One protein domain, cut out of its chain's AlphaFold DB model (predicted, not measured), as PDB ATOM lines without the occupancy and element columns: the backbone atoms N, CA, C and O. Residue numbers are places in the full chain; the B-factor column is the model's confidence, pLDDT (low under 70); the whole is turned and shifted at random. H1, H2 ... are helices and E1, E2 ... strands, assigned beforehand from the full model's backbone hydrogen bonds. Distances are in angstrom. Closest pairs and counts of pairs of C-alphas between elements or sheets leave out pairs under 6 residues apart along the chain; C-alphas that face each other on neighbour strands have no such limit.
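AT A GLANCE: This is residues 35 to 133 of the 136 residues of an uncharacterized protein of Bifidobacterium pseudolongum subsp. globosum (UniProt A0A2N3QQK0). With little regular structure, the domain is one strongly twisted sheet of four strands, with large loops, residues 55 to 83 and 90 to 110, at opposite ends of its length and a short helix, H1, near its E1 edge. The printed part has 99 residues, 26 in named elements, mostly strand, in chain order H1 E1 E2 E3 E4. It is only just compact, close to loose: radius of gyration of the C-alphas 15.1 A, spans 48 by 28 by 22 A.

IN THESE COORDINATES: E1, residues 49 to 54, measures 16.6 A; E2, 84 to 89, 16.2 A; E3, 111 to 116, 17.0 A; E4, 130 to 132, 6.3 A, ending at C-alpha (-9.636, 6.111, -22.924). H1, residues 43 to 47, 6.1 A, begins at C-alpha (-28.586, 7.713, -32.963).

HOW THE PARTS SIT: The strands form a meander of hairpins, each strand the antiparallel neighbour of the one before. Within hydrogen-bond range are N 52 and O 86, 2.8 A; N 89 and O 111, 2.8 A; N 112 and O 131, 2.8 A. E1 and E4 are apart. H1 only grazes the sheet; its O i to N i+4 pair is within range.

THE WHOLE: The farthest C-alphas, Ser 62 and Ala 103, are 49.1 A apart. The printed part has no cut; the three strand links are long. Residues 37 to 41, 56 to 81 and 116 to 122 have pLDDT under 70.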
ATOM      1  N   TYR A  35     -26.039  16.411 -22.531       74.06
ATOM      2  CA  TYR A  35     -25.816  16.531 -23.969       74.06
ATOM      3  C   TYR A  35     -25.591  17.994 -24.345       74.06
ATOM      4  O   TYR A  35     -26.353  18.862 -23.928       74.06
ATOM      5  N   PHE A  36     -24.613  18.276 -25.207       71.94
ATOM      6  CA  PHE A  36     -24.443  19.616 -25.772       71.94
ATOM      7  C   PHE A  36     -25.428  19.873 -26.939       71.94
ATOM      8  O   PHE A  36     -25.060  20.368 -28.001       71.94
ATOM      9  N   TYR A  37     -26.703  19.514 -26.757       64.19
ATOM     10  CA  TYR A  37     -27.754  19.548 -27.781       64.19
ATOM     11  C   TYR A  37     -29.094  19.956 -27.157       64.19
ATOM     12  O   TYR A  37     -29.410  19.525 -26.053       64.19
ATOM     13  N   GLN A  38     -29.899  20.763 -27.865       55.03
ATOM     14  CA  GLN A  38     -31.206  21.270 -27.374       55.03
ATOM     15  C   GLN A  38     -32.279  20.190 -27.231       55.03
ATOM     16  O   GLN A  38     -33.301  20.396 -26.582       55.03
ATOM     17  N   SER A  39     -32.028  19.031 -27.818       59.69
ATOM     18  CA  SER A  39     -32.838  17.831 -27.727       59.69
ATOM     19  C   SER A  39     -31.909  16.620 -27.640       59.69
ATOM     20  O   SER A  39     -30.724  16.738 -27.973       59.69
ATOM     21  N   PRO A  40     -32.410  15.446 -27.211       68.00
ATOM     22  CA  PRO A  40     -31.632  14.217 -27.272       68.00
ATOM     23  C   PRO A  40     -31.042  14.022 -28.680       68.00
ATOM     24  O   PRO A  40     -31.791  14.107 -29.662       68.00
ATOM     25  N   PRO A  41     -29.721  13.805 -28.804       67.69
ATOM     26  CA  PRO A  41     -29.080  13.666 -30.102       67.69
ATOM     27  C   PRO A  41     -29.588  12.414 -30.838       67.69
ATOM     28  O   PRO A  41     -29.927  11.413 -30.198       67.69
ATOM     29  N   PRO A  42     -29.652  12.439 -32.183       74.75
ATOM     30  CA  PRO A  42     -30.048  11.272 -32.963       74.75
ATOM     31  C   PRO A  42     -29.022  10.139 -32.815       74.75
ATOM     32  O   PRO A  42     -27.848  10.380 -32.530       74.75
ATOM     33  N   ALA A  43     -29.444   8.898 -33.081       76.56
ATOM     34  CA  ALA A  43     -28.586   7.713 -32.963       76.56
ATOM     35  C   ALA A  43     -27.269   7.836 -33.751       76.56
ATOM     36  O   ALA A  43     -26.220   7.453 -33.251       76.56
ATOM     37  N   SER A  44     -27.288   8.475 -34.926       78.06
ATOM     38  CA  SER A  44     -26.083   8.695 -35.737       78.06
ATOM     39  C   SER A  44     -24.990   9.496 -35.020       78.06
ATOM     40  O   SER A  44     -23.813   9.254 -35.260       78.06
ATOM     41  N   VAL A  45     -25.366  10.428 -34.140       78.69
ATOM     42  CA  VAL A  45     -24.429  11.207 -33.315       78.69
ATOM     43  C   VAL A  45     -23.916  10.345 -32.161       78.69
ATOM     44  O   VAL A  45     -22.720  10.308 -31.895       78.69
ATOM     45  N   LEU A  46     -24.803   9.579 -31.515       75.44
ATOM     46  CA  LEU A  46     -24.424   8.644 -30.448       75.44
ATOM     47  C   LEU A  46     -23.444   7.563 -30.932       75.44
ATOM     48  O   LEU A  46     -22.557   7.160 -30.178       75.44
ATOM     49  N   ASP A  47     -23.580   7.124 -32.182       81.94
ATOM     50  CA  ASP A  47     -22.754   6.077 -32.781       81.94
ATOM     51  C   ASP A  47     -21.414   6.596 -33.340       81.94
ATOM     52  O   ASP A  47     -20.502   5.794 -33.554       81.94
ATOM     53  N   ASN A  48     -21.261   7.917 -33.527       87.69
ATOM     54  CA  ASN A  48     -20.036   8.561 -34.026       87.69
ATOM     55  C   ASN A  48     -19.345   9.405 -32.945       87.69
ATOM     56  O   ASN A  48     -18.472   8.905 -32.231       87.69
ATOM     57  N   GLN A  49     -19.723  10.679 -32.828       88.38
ATOM     58  CA  GLN A  49     -19.155  11.631 -31.877       88.38
ATOM     59  C   GLN A  49     -20.277  12.292 -31.087       88.38
ATOM     60  O   GLN A  49     -21.182  12.891 -31.658       88.38
ATOM     61  N   LEU A  50     -20.189  12.220 -29.764       83.19
ATOM     62  CA  LEU A  50     -21.162  12.809 -28.858       83.19
ATOM     63  C   LEU A  50     -20.519  13.960 -28.084       83.19
ATOM     64  O   LEU A  50     -19.674  13.725 -27.217       83.19
ATOM     65  N   GLU A  51     -20.956  15.189 -28.367       81.88
ATOM     66  CA  GLU A  51     -20.584  16.366 -27.576       81.88
ATOM     67  C   GLU A  51     -21.406  16.422 -26.271       81.88
ATOM     68  O   GLU A  51     -22.638  16.323 -26.257       81.88
ATOM     69  N   MET A  52     -20.709  16.597 -25.154       79.50
ATOM     70  CA  MET A  52     -21.248  16.644 -23.796       79.50
ATOM     71  C   MET A  52     -20.661  17.835 -23.042       79.50
ATOM     72  O   MET A  52     -19.608  18.365 -23.395       79.50
ATOM     73  N   VAL A  53     -21.326  18.252 -21.972       79.12
ATOM     74  CA  VAL A  53     -20.867  19.340 -21.103       79.12
ATOM     75  C   VAL A  53     -21.159  19.001 -19.645       79.12
ATOM     76  O   VAL A  53     -22.181  18.376 -19.354       79.12
ATOM     77  N   THR A  54     -20.277  19.397 -18.725       76.75
ATOM     78  CA  THR A  54     -20.565  19.330 -17.282       76.75
ATOM     79  C   THR A  54     -21.861  20.067 -16.954       76.75
ATOM     80  O   THR A  54     -22.067  21.200 -17.399       76.75
ATOM     81  N   HIS A  55     -22.710  19.438 -16.147       71.69
ATOM     82  CA  HIS A  55     -23.944  20.017 -15.643       71.69
ATOM     83  C   HIS A  55     -23.615  21.071 -14.575       71.69
ATOM     84  O   HIS A  55     -23.054  20.747 -13.532       71.69
ATOM     85  N   TRP A  56     -23.977  22.330 -14.834       64.69
ATOM     86  CA  TRP A  56     -23.845  23.442 -13.890       64.69
ATOM     87  C   TRP A  56     -25.112  24.280 -13.867       64.69
ATOM     88  O   TRP A  56     -25.797  24.397 -14.884       64.69
ATOM     89  N   ALA A  57     -25.372  24.912 -12.725       54.03
ATOM     90  CA  ALA A  57     -26.446  25.881 -12.591       54.03
ATOM     91  C   ALA A  57     -26.046  27.223 -13.221       54.03
ATOM     92  O   ALA A  57     -24.944  27.737 -13.001       54.03
ATOM     93  N   ILE A  58     -26.969  27.810 -13.977       55.94
ATOM     94  CA  ILE A  58     -26.846  29.158 -14.529       55.94
ATOM     95  C   ILE A  58     -27.234  30.140 -13.458       55.94
ATOM     96  O   ILE A  58     -28.383  30.116 -13.034       55.94
ATOM     97  N   GLN A  59     -26.358  31.067 -13.093       53.03
ATOM     98  CA  GLN A  59     -26.813  32.271 -12.422       53.03
ATOM     99  C   GLN A  59     -27.257  33.285 -13.480       53.03
ATOM    100  O   GLN A  59     -26.452  33.794 -14.266       53.03
ATOM    101  N   THR A  60     -28.558  33.559 -13.525       58.31
ATOM    102  CA  THR A  60     -29.101  34.617 -14.381       58.31
ATOM    103  C   THR A  60     -28.786  35.995 -13.793       58.31
ATOM    104  O   THR A  60     -28.435  36.132 -12.619       58.31
ATOM    105  N   ALA A  61     -28.982  37.056 -14.583       55.03
ATOM    106  CA  ALA A  61     -28.829  38.434 -14.109       55.03
ATOM    107  C   ALA A  61     -29.749  38.790 -12.916       55.03
ATOM    108  O   ALA A  61     -29.466  39.746 -12.198       55.03
ATOM    109  N   SER A  62     -30.829  38.030 -12.681       59.84
ATOM    110  CA  SER A  62     -31.712  38.190 -11.514       59.84
ATOM    111  C   SER A  62     -31.236  37.433 -10.269       59.84
ATOM    112  O   SER A  62     -31.918  37.465  -9.248       59.84
ATOM    113  N   GLY A  63     -30.097  36.736 -10.336       50.31
ATOM    114  CA  GLY A  63     -29.586  35.893  -9.254       50.31
ATOM    115  C   GLY A  63     -30.325  34.561  -9.099       50.31
ATOM    116  O   GLY A  63     -30.059  33.830  -8.148       50.31
ATOM    117  N   THR A  64     -31.241  34.241 -10.018       49.31
ATOM    118  CA  THR A  64     -31.955  32.962 -10.038       49.31
ATOM    119  C   THR A  64     -31.055  31.892 -10.637       49.31
ATOM    120  O   THR A  64     -30.386  32.143 -11.641       49.31
ATOM    121  N   PHE A  65     -31.070  30.702 -10.038       52.19
ATOM    122  CA  PHE A  65     -30.402  29.531 -10.588       52.19
ATOM    123  C   PHE A  65     -31.376  28.727 -11.455       52.19
ATOM    124  O   PHE A  65     -32.388  28.249 -10.946       52.19
ATOM    125  N   GLU A  66     -31.083  28.580 -12.747       51.56
ATOM    126  CA  GLU A  66     -31.869  27.758 -13.681       51.56
ATOM    127  C   GLU A  66     -30.973  26.833 -14.519       51.56
ATOM    128  O   GLU A  66     -29.816  27.150 -14.767       51.56
ATOM    129  N   GLY A  67     -31.546  25.727 -15.007       51.44
ATOM    130  CA  GLY A  67     -31.145  25.085 -16.265       51.44
ATOM    131  C   GLY A  67     -30.110  23.950 -16.228       51.44
ATOM    132  O   GLY A  67     -29.053  24.045 -15.618       51.44
ATOM    133  N   THR A  68     -30.426  22.914 -17.010       50.94
ATOM    134  CA  THR A  68     -29.518  21.962 -17.668       50.94
ATOM    135  C   THR A  68     -29.240  22.525 -19.067       50.94
ATOM    136  O   THR A  68     -30.190  22.890 -19.760       50.94
ATOM    137  N   TYR A  69     -27.982  22.661 -19.501       52.81
ATOM    138  CA  TYR A  69     -27.704  23.376 -20.754       52.81
ATOM    139  C   TYR A  69     -27.770  22.536 -22.020       52.81
ATOM    140  O   TYR A  69     -27.110  21.509 -22.149       52.81
ATOM    141  N   ALA A  70     -28.389  23.162 -23.016       43.72
ATOM    142  CA  ALA A  70     -28.037  23.058 -24.413       43.72
ATOM    143  C   ALA A  70     -27.673  24.447 -24.943       43.72
ATOM    144  O   ALA A  70     -28.502  25.348 -24.872       43.72
ATOM    145  N   THR A  71     -26.442  24.586 -25.447       44.94
ATOM    146  CA  THR A  71     -25.870  25.778 -26.109       44.94
ATOM    147  C   THR A  71     -26.065  27.112 -25.360       44.94
ATOM    148  O   THR A  71     -27.159  27.675 -25.387       44.94
ATOM    149  N   PRO A  72     -25.016  27.702 -24.750       49.25
ATOM    150  CA  PRO A  72     -25.112  29.086 -24.305       49.25
ATOM    151  C   PRO A  72     -25.428  29.966 -25.523       49.25
ATOM    152  O   PRO A  72     -24.625  30.083 -26.449       49.25
ATOM    153  N   GLY A  73     -26.633  30.539 -25.554       45.44
ATOM    154  CA  GLY A  73     -26.950  31.635 -26.463       45.44
ATOM    155  C   GLY A  73     -26.068  32.844 -26.143       45.44
ATOM    156  O   GLY A  73     -25.431  32.900 -25.095       45.44
ATOM    157  N   ALA A  74     -26.029  33.834 -27.030       42.62
ATOM    158  CA  ALA A  74     -25.350  35.100 -26.759       42.62
ATOM    159  C   ALA A  74     -26.073  35.854 -25.622       42.62
ATOM    160  O   ALA A  74     -26.962  36.668 -25.859       42.62
ATOM    161  N   GLY A  75     -25.729  35.539 -24.379       50.91
ATOM    162  CA  GLY A  75     -26.259  36.142 -23.164       50.91
ATOM    163  C   GLY A  75     -25.209  36.103 -22.058       50.91
ATOM    164  O   GLY A  75     -24.333  35.240 -22.053       50.91
ATOM    165  N   SER A  76     -25.275  37.060 -21.131       51.97
ATOM    166  CA  SER A  76     -24.362  37.149 -19.986       51.97
ATOM    167  C   SER A  76     -24.710  36.086 -18.941       51.97
ATOM    168  O   SER A  76     -25.380  36.370 -17.950       51.97
ATOM    169  N   TYR A  77     -24.299  34.848 -19.190       56.62
ATOM    170  CA  TYR A  77     -24.432  33.749 -18.241       56.62
ATOM    171  C   TYR A  77     -23.218  33.713 -17.312       56.62
ATOM    172  O   TYR A  77     -22.083  33.780 -17.777       56.62
ATOM    173  N   THR A  78     -23.453  33.597 -16.003       61.00
ATOM    174  CA  THR A  78     -22.394  33.289 -15.034       61.00
ATOM    175  C   THR A  78     -22.615  31.869 -14.543       61.00
ATOM    176  O   THR A  78     -23.679  31.546 -14.018       61.00
ATOM    177  N   PHE A  79     -21.629  31.008 -14.755       66.50
ATOM    178  CA  PHE A  79     -21.647  29.649 -14.233       66.50
ATOM    179  C   PHE A  79     -21.066  29.642 -12.820       66.50
ATOM    180  O   PHE A  79     -20.174  30.436 -12.516       66.50
ATOM    181  N   THR A  80     -21.536  28.733 -11.965       67.94
ATOM    182  CA  THR A  80     -20.923  28.519 -10.643       67.94
ATOM    183  C   THR A  80     -19.470  28.050 -10.757       67.94
ATOM    184  O   THR A  80     -18.644  28.430  -9.936       67.94
ATOM    185  N   GLU A  81     -19.155  27.284 -11.805       69.69
ATOM    186  CA  GLU A  81     -17.803  26.892 -12.215       69.69
ATOM    187  C   GLU A  81     -17.715  26.903 -13.751       69.69
ATOM    188  O   GLU A  81     -18.734  26.685 -14.411       69.69
ATOM    189  N   PRO A  82     -16.535  27.147 -14.353       72.38
ATOM    190  CA  PRO A  82     -16.384  27.096 -15.805       72.38
ATOM    191  C   PRO A  82     -16.857  25.746 -16.375       72.38
ATOM    192  O   PRO A  82     -16.359  24.699 -15.951       72.38
ATOM    193  N   PRO A  83     -17.799  25.731 -17.336       73.19
ATOM    194  CA  PRO A  83     -18.268  24.488 -17.921       73.19
ATOM    195  C   PRO A  83     -17.156  23.849 -18.751       73.19
ATOM    196  O   PRO A  83     -16.505  24.507 -19.565       73.19
ATOM    197  N   ILE A  84     -16.981  22.542 -18.587       76.94
ATOM    198  CA  ILE A  84     -16.042  21.766 -19.386       76.94
ATOM    199  C   ILE A  84     -16.823  21.043 -20.469       76.94
ATOM    200  O   ILE A  84     -17.829  20.384 -20.185       76.94
ATOM    201  N   ARG A  85     -16.356  21.166 -21.715       80.00
ATOM    202  CA  ARG A  85     -16.896  20.403 -22.832       80.00
ATOM    203  C   ARG A  85     -16.066  19.145 -23.047       80.00
ATOM    204  O   ARG A  85     -14.834  19.165 -23.009       80.00
ATOM    205  N   PHE A  86     -16.775  18.063 -23.311       82.50
ATOM    206  CA  PHE A  86     -16.209  16.768 -23.620       82.50
ATOM    207  C   PHE A  86     -16.763  16.292 -24.946       82.50
ATOM    208  O   PHE A  86     -17.944  16.476 -25.229       82.50
ATOM    209  N   THR A  87     -15.942  15.607 -25.723       86.06
ATOM    210  CA  THR A  87     -16.437  14.832 -26.856       86.06
ATOM    211  C   THR A  87     -16.069  13.378 -26.633       86.06
ATOM    212  O   THR A  87     -14.892  13.049 -26.478       86.06
ATOM    213  N   ARG A  88     -17.082  12.509 -26.595       87.19
ATOM    214  CA  ARG A  88     -16.885  11.059 -26.651       87.19
ATOM    215  C   ARG A  88     -16.842  10.643 -28.113       87.19
ATOM    216  O   ARG A  88     -17.781  10.919 -28.855       87.19
ATOM    217  N   VAL A  89     -15.783   9.943 -28.495       89.12
ATOM    218  CA  VAL A  89     -15.613   9.367 -29.826       89.12
ATOM    219  C   VAL A  89     -15.791   7.858 -29.733       89.12
ATOM    220  O   VAL A  89     -15.121   7.185 -28.951       89.12
ATOM    221  N   SER A  90     -16.727   7.347 -30.528       87.06
ATOM    222  CA  SER A  90     -16.995   5.922 -30.682       87.06
ATOM    223  C   SER A  90     -15.852   5.223 -31.432       87.06
ATOM    224  O   SER A  90     -15.292   5.807 -32.363       87.06
ATOM    225  N   PRO A  91     -15.543   3.945 -31.137       86.81
ATOM    226  CA  PRO A  91     -14.612   3.145 -31.937       86.81
ATOM    227  C   PRO A  91     -15.046   3.009 -33.400       86.81
ATOM    228  O   PRO A  91     -14.213   2.765 -34.269       86.81
ATOM    229  N   ALA A  92     -16.345   3.154 -33.670       87.25
ATOM    230  CA  ALA A  92     -16.921   3.100 -35.008       87.25
ATOM    231  C   ALA A  92     -17.041   4.484 -35.669       87.25
ATOM    232  O   ALA A  92     -17.702   4.602 -36.698       87.25
ATOM    233  N   ASN A  93     -16.440   5.531 -35.087       88.88
ATOM    234  CA  ASN A  93     -16.524   6.881 -35.625       88.88
ATOM    235  C   ASN A  93     -16.016   6.947 -37.074       88.88
ATOM    236  O   ASN A  93     -14.885   6.572 -37.380       88.88
ATOM    237  N   THR A  94     -16.859   7.490 -37.946       88.81
ATOM    238  CA  THR A  94     -16.558   7.745 -39.362       88.81
ATOM    239  C   THR A  94     -16.428   9.233 -39.675       88.81
ATOM    240  O   THR A  94     -16.021   9.603 -40.777       88.81
ATOM    241  N   GLU A  95     -16.756  10.100 -38.716       88.62
ATOM    242  CA  GLU A  95     -16.700  11.546 -38.883       88.62
ATOM    243  C   GLU A  95     -15.281  12.090 -38.666       88.62
ATOM    244  O   GLU A  95     -14.464  11.518 -37.941       88.62
ATOM    245  N   THR A  96     -14.987  13.237 -39.281       89.00
ATOM    246  CA  THR A  96     -13.702  13.922 -39.080       89.00
ATOM    247  C   THR A  96     -13.591  14.416 -37.640       89.00
ATOM    248  O   THR A  96     -14.517  15.030 -37.113       89.00
ATOM    249  N   ILE A  97     -12.443  14.174 -37.014       89.31
ATOM    250  CA  ILE A  97     -12.123  14.696 -35.684       89.31
ATOM    251  C   ILE A  97     -11.369  16.012 -35.867       89.31
ATOM    252  O   ILE A  97     -10.340  16.062 -36.546       89.31
ATOM    253  N   ALA A  98     -11.892  17.088 -35.284       86.12
ATOM    254  CA  ALA A  98     -11.242  18.393 -35.336       86.12
ATOM    255  C   ALA A  98      -9.899  18.366 -34.585       86.12
ATOM    256  O   ALA A  98      -9.795  17.766 -33.518       86.12
ATOM    257  N   ASN A  99      -8.886  19.038 -35.145       88.56
ATOM    258  CA  ASN A  99      -7.534  19.160 -34.580       88.56
ATOM    259  C   ASN A  99      -6.866  17.818 -34.215       88.56
ATOM    260  O   ASN A  99      -6.100  17.739 -33.251       88.56
ATOM    261  N   LEU A 100      -7.170  16.761 -34.975       92.12
ATOM    262  CA  LEU A 100      -6.523  15.460 -34.841       92.12
ATOM    263  C   LEU A 100      -5.041  15.555 -35.222       92.12
ATOM    264  O   LEU A 100      -4.706  15.935 -36.345       92.12
ATOM    265  N   ASP A 101      -4.170  15.142 -34.309       94.12
ATOM    266  CA  ASP A 101      -2.772  14.874 -34.609       94.12
ATOM    267  C   ASP A 101      -2.661  13.548 -35.370       94.12
ATOM    268  O   ASP A 101      -2.839  12.460 -34.818       94.12
ATOM    269  N   THR A 102      -2.374  13.635 -36.665       92.56
ATOM    270  CA  THR A 102      -2.230  12.462 -37.532       92.56
ATOM    271  C   THR A 102      -0.898  11.738 -37.347       92.56
ATOM    272  O   THR A 102      -0.780  10.593 -37.784       92.56
ATOM    273  N   ALA A 103       0.094  12.361 -36.697       96.12
ATOM    274  CA  ALA A 103       1.368  11.726 -36.375       96.12
ATOM    275  C   ALA A 103       1.280  10.863 -35.105       96.12
ATOM    276  O   ALA A 103       2.019   9.885 -34.985       96.12
ATOM    277  N   ASN A 104       0.361  11.192 -34.192       94.38
ATOM    278  CA  ASN A 104       0.096  10.438 -32.966       94.38
ATOM    279  C   ASN A 104      -1.418  10.307 -32.686       94.38
ATOM    280  O   ASN A 104      -1.919  10.840 -31.688       94.38
ATOM    281  N   PRO A 105      -2.186   9.633 -33.562       93.62
ATOM    282  CA  PRO A 105      -3.633   9.572 -33.418       93.62
ATOM    283  C   PRO A 105      -4.044   8.714 -32.210       93.62
ATOM    284  O   PRO A 105      -3.360   7.738 -31.877       93.62
ATOM    285  N   PRO A 106      -5.195   9.003 -31.575       92.56
ATOM    286  CA  PRO A 106      -5.803   8.087 -30.621       92.56
ATOM    287  C   PRO A 106      -5.985   6.681 -31.194       92.56
ATOM    288  O   PRO A 106      -6.205   6.487 -32.391       92.56
ATOM    289  N   GLN A 107      -5.955   5.681 -30.318       89.75
ATOM    290  CA  GLN A 107      -6.306   4.314 -30.698       89.75
ATOM    291  C   GLN A 107      -7.786   4.238 -31.099       89.75
ATOM    292  O   GLN A 107      -8.621   4.921 -30.506       89.75
ATOM    293  N   ALA A 108      -8.118   3.357 -32.048       85.88
ATOM    294  CA  ALA A 108      -9.489   3.092 -32.493       85.88
ATOM    295  C   ALA A 108     -10.296   2.311 -31.434       85.88
ATOM    296  O   ALA A 108     -10.629   1.139 -31.598       85.88
ATOM    297  N   ARG A 109     -10.559   2.964 -30.304       87.75
ATOM    298  CA  ARG A 109     -11.364   2.492 -29.173       87.75
ATOM    299  C   ARG A 109     -12.176   3.661 -28.618       87.75
ATOM    300  O   ARG A 109     -11.919   4.798 -28.990       87.75
ATOM    301  N   ASP A 110     -13.131   3.403 -27.730       85.25
ATOM    302  CA  ASP A 110     -13.865   4.489 -27.076       85.25
ATOM    303  C   ASP A 110     -12.910   5.402 -26.293       85.25
ATOM    304  O   ASP A 110     -12.210   4.962 -25.372       85.25
ATOM    305  N   TYR A 111     -12.905   6.686 -26.643       87.44
ATOM    306  CA  TYR A 111     -12.149   7.702 -25.920       87.44
ATOM    307  C   TYR A 111     -12.941   8.994 -25.767       87.44
ATOM    308  O   TYR A 111     -13.929   9.258 -26.453       87.44
ATOM    309  N   LEU A 112     -12.481   9.801 -24.827       86.75
ATOM    310  CA  LEU A 112     -12.970  11.125 -24.528       86.75
ATOM    311  C   LEU A 112     -11.837  12.118 -24.727       86.75
ATOM    312  O   LEU A 112     -10.706  11.848 -24.332       86.75
ATOM    313  N   TYR A 113     -12.136  13.291 -25.259       87.25
ATOM    314  CA  TYR A 113     -11.223  14.419 -25.156       87.25
ATOM    315  C   TYR A 113     -11.932  15.639 -24.600       87.25
ATOM    316  O   TYR A 113     -13.125  15.864 -24.823       87.25
ATOM    317  N   ILE A 114     -11.162  16.403 -23.837       82.69
ATOM    318  CA  ILE A 114     -11.600  17.617 -23.171       82.69
ATOM    319  C   ILE A 114     -11.230  18.788 -24.059       82.69
ATOM    320  O   ILE A 114     -10.116  18.846 -24.581       82.69
ATOM    321  N   HIS A 115     -12.145  19.735 -24.220       76.44
ATOM    322  CA  HIS A 115     -11.827  20.966 -24.920       76.44
ATOM    323  C   HIS A 115     -12.550  22.172 -24.319       76.44
ATOM    324  O   HIS A 115     -13.651  22.035 -23.777       76.44
ATOM    325  N   PRO A 116     -11.949  23.373 -24.415       67.31
ATOM    326  CA  PRO A 116     -12.589  24.582 -23.927       67.31
ATOM    327  C   PRO A 116     -13.905  24.839 -24.662       67.31
ATOM    328  O   PRO A 116     -13.996  24.653 -25.881       67.31
ATOM    329  N   ILE A 117     -14.907  25.322 -23.927       68.75
ATOM    330  CA  ILE A 117     -16.212  25.665 -24.500       68.75
ATOM    331  C   ILE A 117     -16.110  26.811 -25.524       68.75
ATOM    332  O   ILE A 117     -16.792  26.755 -26.547       68.75
ATOM    333  N   ASP A 118     -15.199  27.765 -25.291       65.44
ATOM    334  CA  ASP A 118     -15.033  28.994 -26.088       65.44
ATOM    335  C   ASP A 118     -13.813  28.980 -27.025       65.44
ATOM    336  O   ASP A 118     -13.619  29.906 -27.809       65.44
ATOM    337  N   ALA A 119     -12.971  27.942 -26.969       62.53
ATOM    338  CA  ALA A 119     -11.714  27.880 -27.723       62.53
ATOM    339  C   ALA A 119     -11.519  26.515 -28.399       62.53
ATOM    340  O   ALA A 119     -10.535  25.810 -28.170       62.53
ATOM    341  N   ARG A 120     -12.469  26.153 -29.276       59.22
ATOM    342  CA  ARG A 120     -12.461  24.895 -30.051       59.22
ATOM    343  C   ARG A 120     -11.238  24.758 -30.976       59.22
ATOM    344  O   ARG A 120     -10.950  23.665 -31.433       59.22
ATOM    345  N   GLU A 121     -10.500  25.823 -31.263       60.50
ATOM    346  CA  GLU A 121      -9.326  25.756 -32.150       60.50
ATOM    347  C   GLU A 121      -8.000  25.541 -31.404       60.50
ATOM    348  O   GLU A 121      -6.994  25.227 -32.026       60.50
ATOM    349  N   ALA A 122      -7.983  25.677 -30.074       65.88
ATOM    350  CA  ALA A 122      -6.744  25.675 -29.290       65.88
ATOM    351  C   ALA A 122      -6.350  24.301 -28.713       65.88
ATOM    352  O   ALA A 122      -5.349  24.208 -28.006       65.88
ATOM    353  N   TYR A 123      -7.132  23.246 -28.968       77.56
ATOM    354  CA  TYR A 123      -6.866  21.902 -28.445       77.56
ATOM    355  C   TYR A 123      -6.374  20.964 -29.548       77.56
ATOM    356  O   TYR A 123      -6.825  21.064 -30.685       77.56
ATOM    357  N   THR A 124      -5.500  20.022 -29.198       87.88
ATOM    358  CA  THR A 124      -5.025  18.951 -30.087       87.88
ATOM    359  C   THR A 124      -5.543  17.608 -29.588       87.88
ATOM    360  O   THR A 124      -5.414  17.295 -28.403       87.88
ATOM    361  N   VAL A 125      -6.110  16.797 -30.484       90.56
ATOM    362  CA  VAL A 125      -6.551  15.427 -30.179       90.56
ATOM    363  C   VAL A 125      -5.463  14.455 -30.607       90.56
ATOM    364  O   VAL A 125      -5.184  14.327 -31.793       90.56
ATOM    365  N   SER A 126      -4.856  13.763 -29.652       92.88
ATOM    366  CA  SER A 126      -3.746  12.832 -29.869       92.88
ATOM    367  C   SER A 126      -3.830  11.678 -28.876       92.88
ATOM    368  O   SER A 126      -4.580  11.754 -27.904       92.88
ATOM    369  N   HIS A 127      -3.041  10.624 -29.073       90.62
ATOM    370  CA  HIS A 127      -2.957   9.517 -28.120       90.62
ATOM    371  C   HIS A 127      -2.721   9.979 -26.671       90.62
ATOM    372  O   HIS A 127      -3.277   9.374 -25.756       90.62
ATOM    373  N   ASP A 128      -1.957  11.059 -26.487       89.25
ATOM    374  CA  ASP A 128      -1.511  11.554 -25.181       89.25
ATOM    375  C   ASP A 128      -2.497  12.533 -24.528       89.25
ATOM    376  O   ASP A 128      -2.403  12.811 -23.336       89.25
ATOM    377  N   THR A 129      -3.441  13.081 -25.298       87.31
ATOM    378  CA  THR A 129      -4.386  14.105 -24.820       87.31
ATOM    379  C   THR A 129      -5.801  13.575 -24.611       87.31
ATOM    380  O   THR A 129      -6.669  14.308 -24.133       87.31
ATOM    381  N   VAL A 130      -6.052  12.309 -24.960       87.75
ATOM    382  CA  VAL A 130      -7.357  11.668 -24.779       87.75
ATOM    383  C   VAL A 130      -7.391  10.762 -23.556       87.75
ATOM    384  O   VAL A 130      -6.408  10.143 -23.161       87.75
ATOM    385  N   LEU A 131      -8.586  10.626 -22.995       83.81
ATOM    386  CA  LEU A 131      -8.894   9.703 -21.919       83.81
ATOM    387  C   LEU A 131      -9.621   8.503 -22.514       83.81
ATOM    388  O   LEU A 131     -10.730   8.620 -23.031       83.81
ATOM    389  N   TYR A 132      -9.001   7.334 -22.452       82.00
ATOM    390  CA  TYR A 132      -9.636   6.111 -22.924       82.00
ATOM    391  C   TYR A 132     -10.650   5.605 -21.909       82.00
ATOM    392  O   TYR A 132     -10.407   5.634 -20.702       82.00
ATOM    393  N   ARG A 133     -11.790   5.126 -22.404       70.06
ATOM    394  CA  ARG A 133     -12.749   4.426 -21.558       70.06
ATOM    395  C   ARG A 133     -12.222   3.016 -21.306       70.06
ATOM    396  O   ARG A 133     -11.864   2.319 -22.255       70.06
TER     397      ARG A 133